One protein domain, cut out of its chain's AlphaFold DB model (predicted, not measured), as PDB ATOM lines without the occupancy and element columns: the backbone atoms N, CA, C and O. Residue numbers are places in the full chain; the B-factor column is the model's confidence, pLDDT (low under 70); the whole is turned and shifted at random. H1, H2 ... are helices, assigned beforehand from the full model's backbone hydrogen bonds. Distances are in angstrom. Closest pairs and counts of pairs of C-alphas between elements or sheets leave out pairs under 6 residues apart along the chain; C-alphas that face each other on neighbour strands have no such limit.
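This is residues 146 to 197 of the 617 residues of the protein "SET domain-containing protein" of Leptomonas pyrrhocoris (UniProt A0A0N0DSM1). Two straight helices meet near their ends and make a V, with H1 as the longer arm and H2 as the shorter one. The corner is the tight link between them, and the far parts of both arms stand free: residues 146 to 168 of H1, and residues 187 to 197, of which 187 to 196 belong to H2. The printed part has 52 residues, with H1 then H2, no named strand and the class all helix. It is extended, with a radius of gyration of the C-alphas of 15.8 A, and flat, spanning 48 by 28 by 6 A.

Start with H1, residues 146 to 174, and go on to H2, residues 178 to 196. They touch with residues 169 to 173 and 178 to 183 alone; the closest C-alphas, those of Leu 173 and Gly 179, are 3.7 A apart. Their lines stand at a steep tilt of 53 degrees, opposite ways. In both helices every O i to N i+4 pair is within hydrogen-bond range.

Find C-alpha 146 at (341.109, 413.413, 248.035); from there H1 runs 42.7 A to C-alpha 174. H2 runs 25.9 A from C-alpha 178 at (365.945, 394.628, 215.365) to C-alpha 196 at (348.631, 380.827, 228.771).

The two C-alphas farthest apart, those of Val 146 and Tyr 177, are 48.7 A apart. The printed part has no cut. Look for pLDDT under 70 at residues 146 to 152, 154 to 155 and 190 to 195.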
ATOM      1  N   VAL A 146     339.696 413.815 247.912       57.31
ATOM      2  CA  VAL A 146     341.109 413.413 248.035       57.31
ATOM      3  C   VAL A 146     341.354 412.015 247.444       57.31
ATOM      4  O   VAL A 146     342.369 411.802 246.773       57.31
ATOM      5  N   GLN A 147     340.420 411.070 247.611       53.19
ATOM      6  CA  GLN A 147     340.498 409.753 246.962       53.19
ATOM      7  C   GLN A 147     340.368 409.837 245.433       53.19
ATOM      8  O   GLN A 147     341.148 409.198 244.720       53.19
ATOM      9  N   GLN A 148     339.457 410.666 244.911       53.03
ATOM     10  CA  GLN A 148     339.330 410.894 243.466       53.03
ATOM     11  C   GLN A 148     340.589 411.540 242.867       53.03
ATOM     12  O   GLN A 148     341.041 411.139 241.790       53.03
ATOM     13  N   HIS A 149     341.217 412.480 243.582       55.53
ATOM     14  CA  HIS A 149     342.427 413.152 243.107       55.53
ATOM     15  C   HIS A 149     343.645 412.211 243.061       55.53
ATOM     16  O   HIS A 149     344.408 412.234 242.091       55.53
ATOM     17  N   ARG A 150     343.800 411.322 244.056       56.38
ATOM     18  CA  ARG A 150     344.857 410.290 244.063       56.38
ATOM     19  C   ARG A 150     344.683 409.277 242.927       56.38
ATOM     20  O   ARG A 150     345.661 408.954 242.251       56.38
ATOM     21  N   GLY A 151     343.450 408.846 242.654       53.19
ATOM     22  CA  GLY A 151     343.147 407.982 241.507       53.19
ATOM     23  C   GLY A 151     343.474 408.643 240.160       53.19
ATOM     24  O   GLY A 151     344.015 407.999 239.260       53.19
ATOM     25  N   GLY A 152     343.221 409.951 240.036       62.22
ATOM     26  CA  GLY A 152     343.515 410.724 238.827       62.22
ATOM     27  C   GLY A 152     345.010 410.878 238.523       62.22
ATOM     28  O   GLY A 152     345.400 410.827 237.355       62.22
ATOM     29  N   VAL A 153     345.858 411.042 239.544       73.75
ATOM     30  CA  VAL A 153     347.319 411.154 239.365       73.75
ATOM     31  C   VAL A 153     347.921 409.811 238.961       73.75
ATOM     32  O   VAL A 153     348.654 409.750 237.974       73.75
ATOM     33  N   LEU A 154     347.557 408.725 239.652       68.62
ATOM     34  CA  LEU A 154     348.070 407.389 239.339       68.62
ATOM     35  C   LEU A 154     347.701 406.976 237.906       68.62
ATOM     36  O   LEU A 154     348.538 406.477 237.156       68.62
ATOM     37  N   ARG A 155     346.464 407.274 237.483       66.81
ATOM     38  CA  ARG A 155     345.998 407.018 236.114       66.81
ATOM     39  C   ARG A 155     346.823 407.787 235.079       66.81
ATOM     40  O   ARG A 155     347.211 407.190 234.079       66.81
ATOM     41  N   ARG A 156     347.144 409.064 235.333       75.69
ATOM     42  CA  ARG A 156     347.989 409.888 234.445       75.69
ATOM     43  C   ARG A 156     349.420 409.357 234.332       75.69
ATOM     44  O   ARG A 156     349.983 409.348 233.236       75.69
ATOM     45  N   VAL A 157     350.006 408.903 235.440       78.44
ATOM     46  CA  VAL A 157     351.349 408.301 235.442       78.44
ATOM     47  C   VAL A 157     351.350 407.003 234.631       78.44
ATOM     48  O   VAL A 157     352.160 406.858 233.715       78.44
ATOM     49  N   CYS A 158     350.383 406.112 234.871       76.88
ATOM     50  CA  CYS A 158     350.240 404.870 234.108       76.88
ATOM     51  C   CYS A 158     350.044 405.124 232.605       76.88
ATOM     52  O   CYS A 158     350.634 404.421 231.784       76.88
ATOM     53  N   THR A 159     349.259 406.136 232.214       72.44
ATOM     54  CA  THR A 159     349.083 406.472 230.791       72.44
ATOM     55  C   THR A 159     350.366 406.990 230.150       72.44
ATOM     56  O   THR A 159     350.664 406.592 229.028       72.44
ATOM     57  N   ARG A 160     351.157 407.811 230.856       83.25
ATOM     58  CA  ARG A 160     352.444 408.311 230.343       83.25
ATOM     59  C   ARG A 160     353.456 407.187 230.167       83.25
ATOM     60  O   ARG A 160     354.079 407.103 229.114       83.25
ATOM     61  N   MET A 161     353.566 406.288 231.144       82.62
ATOM     62  CA  MET A 161     354.429 405.110 231.017       82.62
ATOM     63  C   MET A 161     354.004 404.220 229.848       82.62
ATOM     64  O   MET A 161     354.847 403.768 229.077       82.62
ATOM     65  N   ARG A 162     352.694 404.019 229.653       76.31
ATOM     66  CA  ARG A 162     352.174 403.253 228.513       76.31
ATOM     67  C   ARG A 162     352.512 403.905 227.171       76.31
ATOM     68  O   ARG A 162     352.903 403.198 226.249       76.31
ATOM     69  N   GLN A 163     352.389 405.228 227.068       76.31
ATOM     70  CA  GLN A 163     352.753 405.979 225.863       76.31
ATOM     71  C   GLN A 163     354.257 405.904 225.580       76.31
ATOM     72  O   GLN A 163     354.652 405.614 224.456       76.31
ATOM     73  N   GLN A 164     355.101 406.102 226.597       88.12
ATOM     74  CA  GLN A 164     356.553 405.970 226.454       88.12
ATOM     75  C   GLN A 164     356.945 404.561 226.000       88.12
ATOM     76  O   GLN A 164     357.728 404.415 225.065       88.12
ATOM     77  N   TRP A 165     356.339 403.528 226.588       84.19
ATOM     78  CA  TRP A 165     356.533 402.146 226.160       84.19
ATOM     79  C   TRP A 165     356.148 401.929 224.690       84.19
ATOM     80  O   TRP A 165     356.911 401.334 223.935       84.19
ATOM     81  N   GLN A 166     355.001 402.457 224.251       82.25
ATOM     82  CA  GLN A 166     354.569 402.371 222.851       82.25
ATOM     83  C   GLN A 166     355.553 403.059 221.896       82.25
ATOM     84  O   GLN A 166     355.880 402.493 220.856       82.25
ATOM     85  N   ILE A 167     356.062 404.240 222.254       86.44
ATOM     86  CA  ILE A 167     357.053 404.970 221.448       86.44
ATOM     87  C   ILE A 167     358.351 404.167 221.326       86.44
ATOM     88  O   ILE A 167     358.893 404.048 220.224       86.44
ATOM     89  N   ILE A 168     358.830 403.571 222.423       92.00
ATOM     90  CA  ILE A 168     360.025 402.718 222.419       92.00
ATOM     91  C   ILE A 168     359.815 401.520 221.490       92.00
ATOM     92  O   ILE A 168     360.632 401.286 220.603       92.00
ATOM     93  N   VAL A 169     358.696 400.802 221.630       87.06
ATOM     94  CA  VAL A 169     358.378 399.642 220.783       87.06
ATOM     95  C   VAL A 169     358.309 400.033 219.304       87.06
ATOM     96  O   VAL A 169     358.890 399.345 218.470       87.06
ATOM     97  N   LEU A 170     357.665 401.153 218.965       85.62
ATOM     98  CA  LEU A 170     357.592 401.645 217.584       85.62
ATOM     99  C   LEU A 170     358.965 402.038 217.027       85.62
ATOM    100  O   LEU A 170     359.245 401.803 215.854       85.62
ATOM    101  N   THR A 171     359.830 402.615 217.860       89.50
ATOM    102  CA  THR A 171     361.201 402.978 217.471       89.50
ATOM    103  C   THR A 171     362.035 401.726 217.198       89.50
ATOM    104  O   THR A 171     362.697 401.632 216.165       89.50
ATOM    105  N   LEU A 172     361.926 400.713 218.062       88.69
ATOM    106  CA  LEU A 172     362.578 399.418 217.872       88.69
ATOM    107  C   LEU A 172     362.070 398.695 216.614       88.69
ATOM    108  O   LEU A 172     362.874 398.173 215.847       88.69
ATOM    109  N   LEU A 173     360.758 398.725 216.352       81.38
ATOM    110  CA  LEU A 173     360.148 398.143 215.148       81.38
ATOM    111  C   LEU A 173     360.618 398.802 213.843       81.38
ATOM    112  O   LEU A 173     360.689 398.130 212.818       81.38
ATOM    113  N   ARG A 174     360.957 400.097 213.869       86.62
ATOM    114  CA  ARG A 174     361.490 400.828 212.704       86.62
ATOM    115  C   ARG A 174     362.948 400.507 212.389       86.62
ATOM    116  O   ARG A 174     363.417 400.842 211.306       86.62
ATOM    117  N   THR A 175     363.671 399.895 213.321       90.62
ATOM    118  CA  THR A 175     365.099 399.625 213.158       90.62
ATOM    119  C   THR A 175     365.278 398.331 212.344       90.62
ATOM    120  O   THR A 175     364.707 397.312 212.728       90.62
ATOM    121  N   PRO A 176     366.034 398.303 211.231       90.00
ATOM    122  CA  PRO A 176     366.230 397.084 210.437       90.00
ATOM    123  C   PRO A 176     366.810 395.938 211.278       90.00
ATOM    124  O   PRO A 176     367.622 396.182 212.167       90.00
ATOM    125  N   TYR A 177     366.407 394.692 211.001       89.56
ATOM    126  CA  TYR A 177     366.745 393.463 211.752       89.56
ATOM    127  C   TYR A 177     366.244 393.418 213.209       89.56
ATOM    128  O   TYR A 177     365.563 392.464 213.586       89.56
ATOM    129  N   VAL A 178     366.490 394.462 214.007       89.75
ATOM    130  CA  VAL A 178     365.945 394.628 215.365       89.75
ATOM    131  C   VAL A 178     364.420 394.627 215.325       89.75
ATOM    132  O   VAL A 178     363.787 393.935 216.111       89.75
ATOM    133  N   GLY A 179     363.821 395.315 214.358       77.81
ATOM    134  CA  GLY A 179     362.379 395.360 214.174       77.81
ATOM    135  C   GLY A 179     361.783 394.002 213.819       77.81
ATOM    136  O   GLY A 179     360.715 393.666 214.320       77.81
ATOM    137  N   VAL A 180     362.496 393.168 213.050       82.44
ATOM    138  CA  VAL A 180     362.071 391.788 212.762       82.44
ATOM    139  C   VAL A 180     362.118 390.939 214.031       82.44
ATOM    140  O   VAL A 180     361.159 390.227 214.323       82.44
ATOM    141  N   LEU A 181     363.189 391.040 214.824       89.38
ATOM    142  CA  LEU A 181     363.304 390.336 216.106       89.38
ATOM    143  C   LEU A 181     362.232 390.788 217.104       89.38
ATOM    144  O   LEU A 181     361.608 389.953 217.752       89.38
ATOM    145  N   VAL A 182     361.975 392.092 217.192       82.12
ATOM    146  CA  VAL A 182     360.939 392.672 218.054       82.12
ATOM    147  C   VAL A 182     359.560 392.223 217.591       82.12
ATOM    148  O   VAL A 182     358.763 391.804 218.422       82.12
ATOM    149  N   ALA A 183     359.284 392.210 216.284       71.50
ATOM    150  CA  ALA A 183     358.037 391.682 215.743       71.50
ATOM    151  C   ALA A 183     357.854 390.196 216.086       71.50
ATOM    152  O   ALA A 183     356.798 389.822 216.586       71.50
ATOM    153  N   ARG A 184     358.889 389.359 215.917       79.62
ATOM    154  CA  ARG A 184     358.849 387.935 216.295       79.62
ATOM    155  C   ARG A 184     358.698 387.727 217.796       79.62
ATOM    156  O   ARG A 184     357.977 386.826 218.210       79.62
ATOM    157  N   PHE A 185     359.338 388.552 218.621       81.06
ATOM    158  CA  PHE A 185     359.186 388.492 220.072       81.06
ATOM    159  C   PHE A 185     357.782 388.913 220.507       81.06
ATOM    160  O   PHE A 185     357.194 388.263 221.368       81.06
ATOM    161  N   LEU A 186     357.222 389.966 219.909       76.94
ATOM    162  CA  LEU A 186     355.845 390.393 220.150       76.94
ATOM    163  C   LEU A 186     354.852 389.330 219.675       76.94
ATOM    164  O   LEU A 186     353.916 389.031 220.407       76.94
ATOM    165  N   GLU A 187     355.088 388.704 218.521       72.19
ATOM    166  CA  GLU A 187     354.300 387.582 218.001       72.19
ATOM    167  C   GLU A 187     354.374 386.370 218.940       72.19
ATOM    168  O   GLU A 187     353.343 385.833 219.336       72.19
ATOM    169  N   ALA A 188     355.571 385.975 219.378       73.00
ATOM    170  CA  ALA A 188     355.770 384.878 220.320       73.00
ATOM    171  C   ALA A 188     355.184 385.187 221.705       73.00
ATOM    172  O   ALA A 188     354.627 384.300 222.345       73.00
ATOM    173  N   SER A 189     355.263 386.436 222.164       71.94
ATOM    174  CA  SER A 189     354.670 386.893 223.426       71.94
ATOM    175  C   SER A 189     353.150 386.932 223.342       71.94
ATOM    176  O   SER A 189     352.481 386.488 224.272       71.94
ATOM    177  N   ALA A 190     352.599 387.390 222.215       65.56
ATOM    178  CA  ALA A 190     351.174 387.320 221.919       65.56
ATOM    179  C   ALA A 190     350.714 385.859 221.846       65.56
ATOM    180  O   ALA A 190     349.719 385.508 222.467       65.56
ATOM    181  N   TYR A 191     351.487 384.973 221.209       65.75
ATOM    182  CA  TYR A 191     351.208 383.538 221.155       65.75
ATOM    183  C   TYR A 191     351.317 382.865 222.535       65.75
ATOM    184  O   TYR A 191     350.483 382.045 222.911       65.75
ATOM    185  N   ALA A 192     352.304 383.230 223.350       69.25
ATOM    186  CA  ALA A 192     352.433 382.731 224.714       69.25
ATOM    187  C   ALA A 192     351.286 383.238 225.601       69.25
ATOM    188  O   ALA A 192     350.731 382.463 226.379       69.25
ATOM    189  N   ALA A 193     350.884 384.503 225.456       65.81
ATOM    190  CA  ALA A 193     349.710 385.077 226.111       65.81
ATOM    191  C   ALA A 193     348.395 384.462 225.595       65.81
ATOM    192  O   ALA A 193     347.434 384.333 226.356       65.81
ATOM    193  N   TYR A 194     348.361 384.029 224.334       60.94
ATOM    194  CA  TYR A 194     347.271 383.271 223.728       60.94
ATOM    195  C   TYR A 194     347.147 381.878 224.359       60.94
ATOM    196  O   TYR A 194     346.065 381.492 224.800       60.94
ATOM    197  N   VAL A 195     348.258 381.143 224.486       65.88
ATOM    198  CA  VAL A 195     348.277 379.785 225.059       65.88
ATOM    199  C   VAL A 195     348.069 379.795 226.578       65.88
ATOM    200  O   VAL A 195     347.350 378.944 227.100       65.88
ATOM    201  N   LYS A 196     348.679 380.746 227.298       71.88
ATOM    202  CA  LYS A 196     348.631 380.827 228.771       71.88
ATOM    203  C   LYS A 196     347.465 381.661 229.304       71.88
ATOM    204  O   LYS A 196     347.227 381.674 230.511       71.88
ATOM    205  N   GLY A 197     346.741 382.366 228.438       76.62
ATOM    206  CA  GLY A 197     345.628 383.211 228.841       76.62
ATOM    207  C   GLY A 197     344.443 382.401 229.364       76.62
ATOM    208  O   GLY A 197     344.069 381.364 228.812       76.62
TER     209      GLY A 197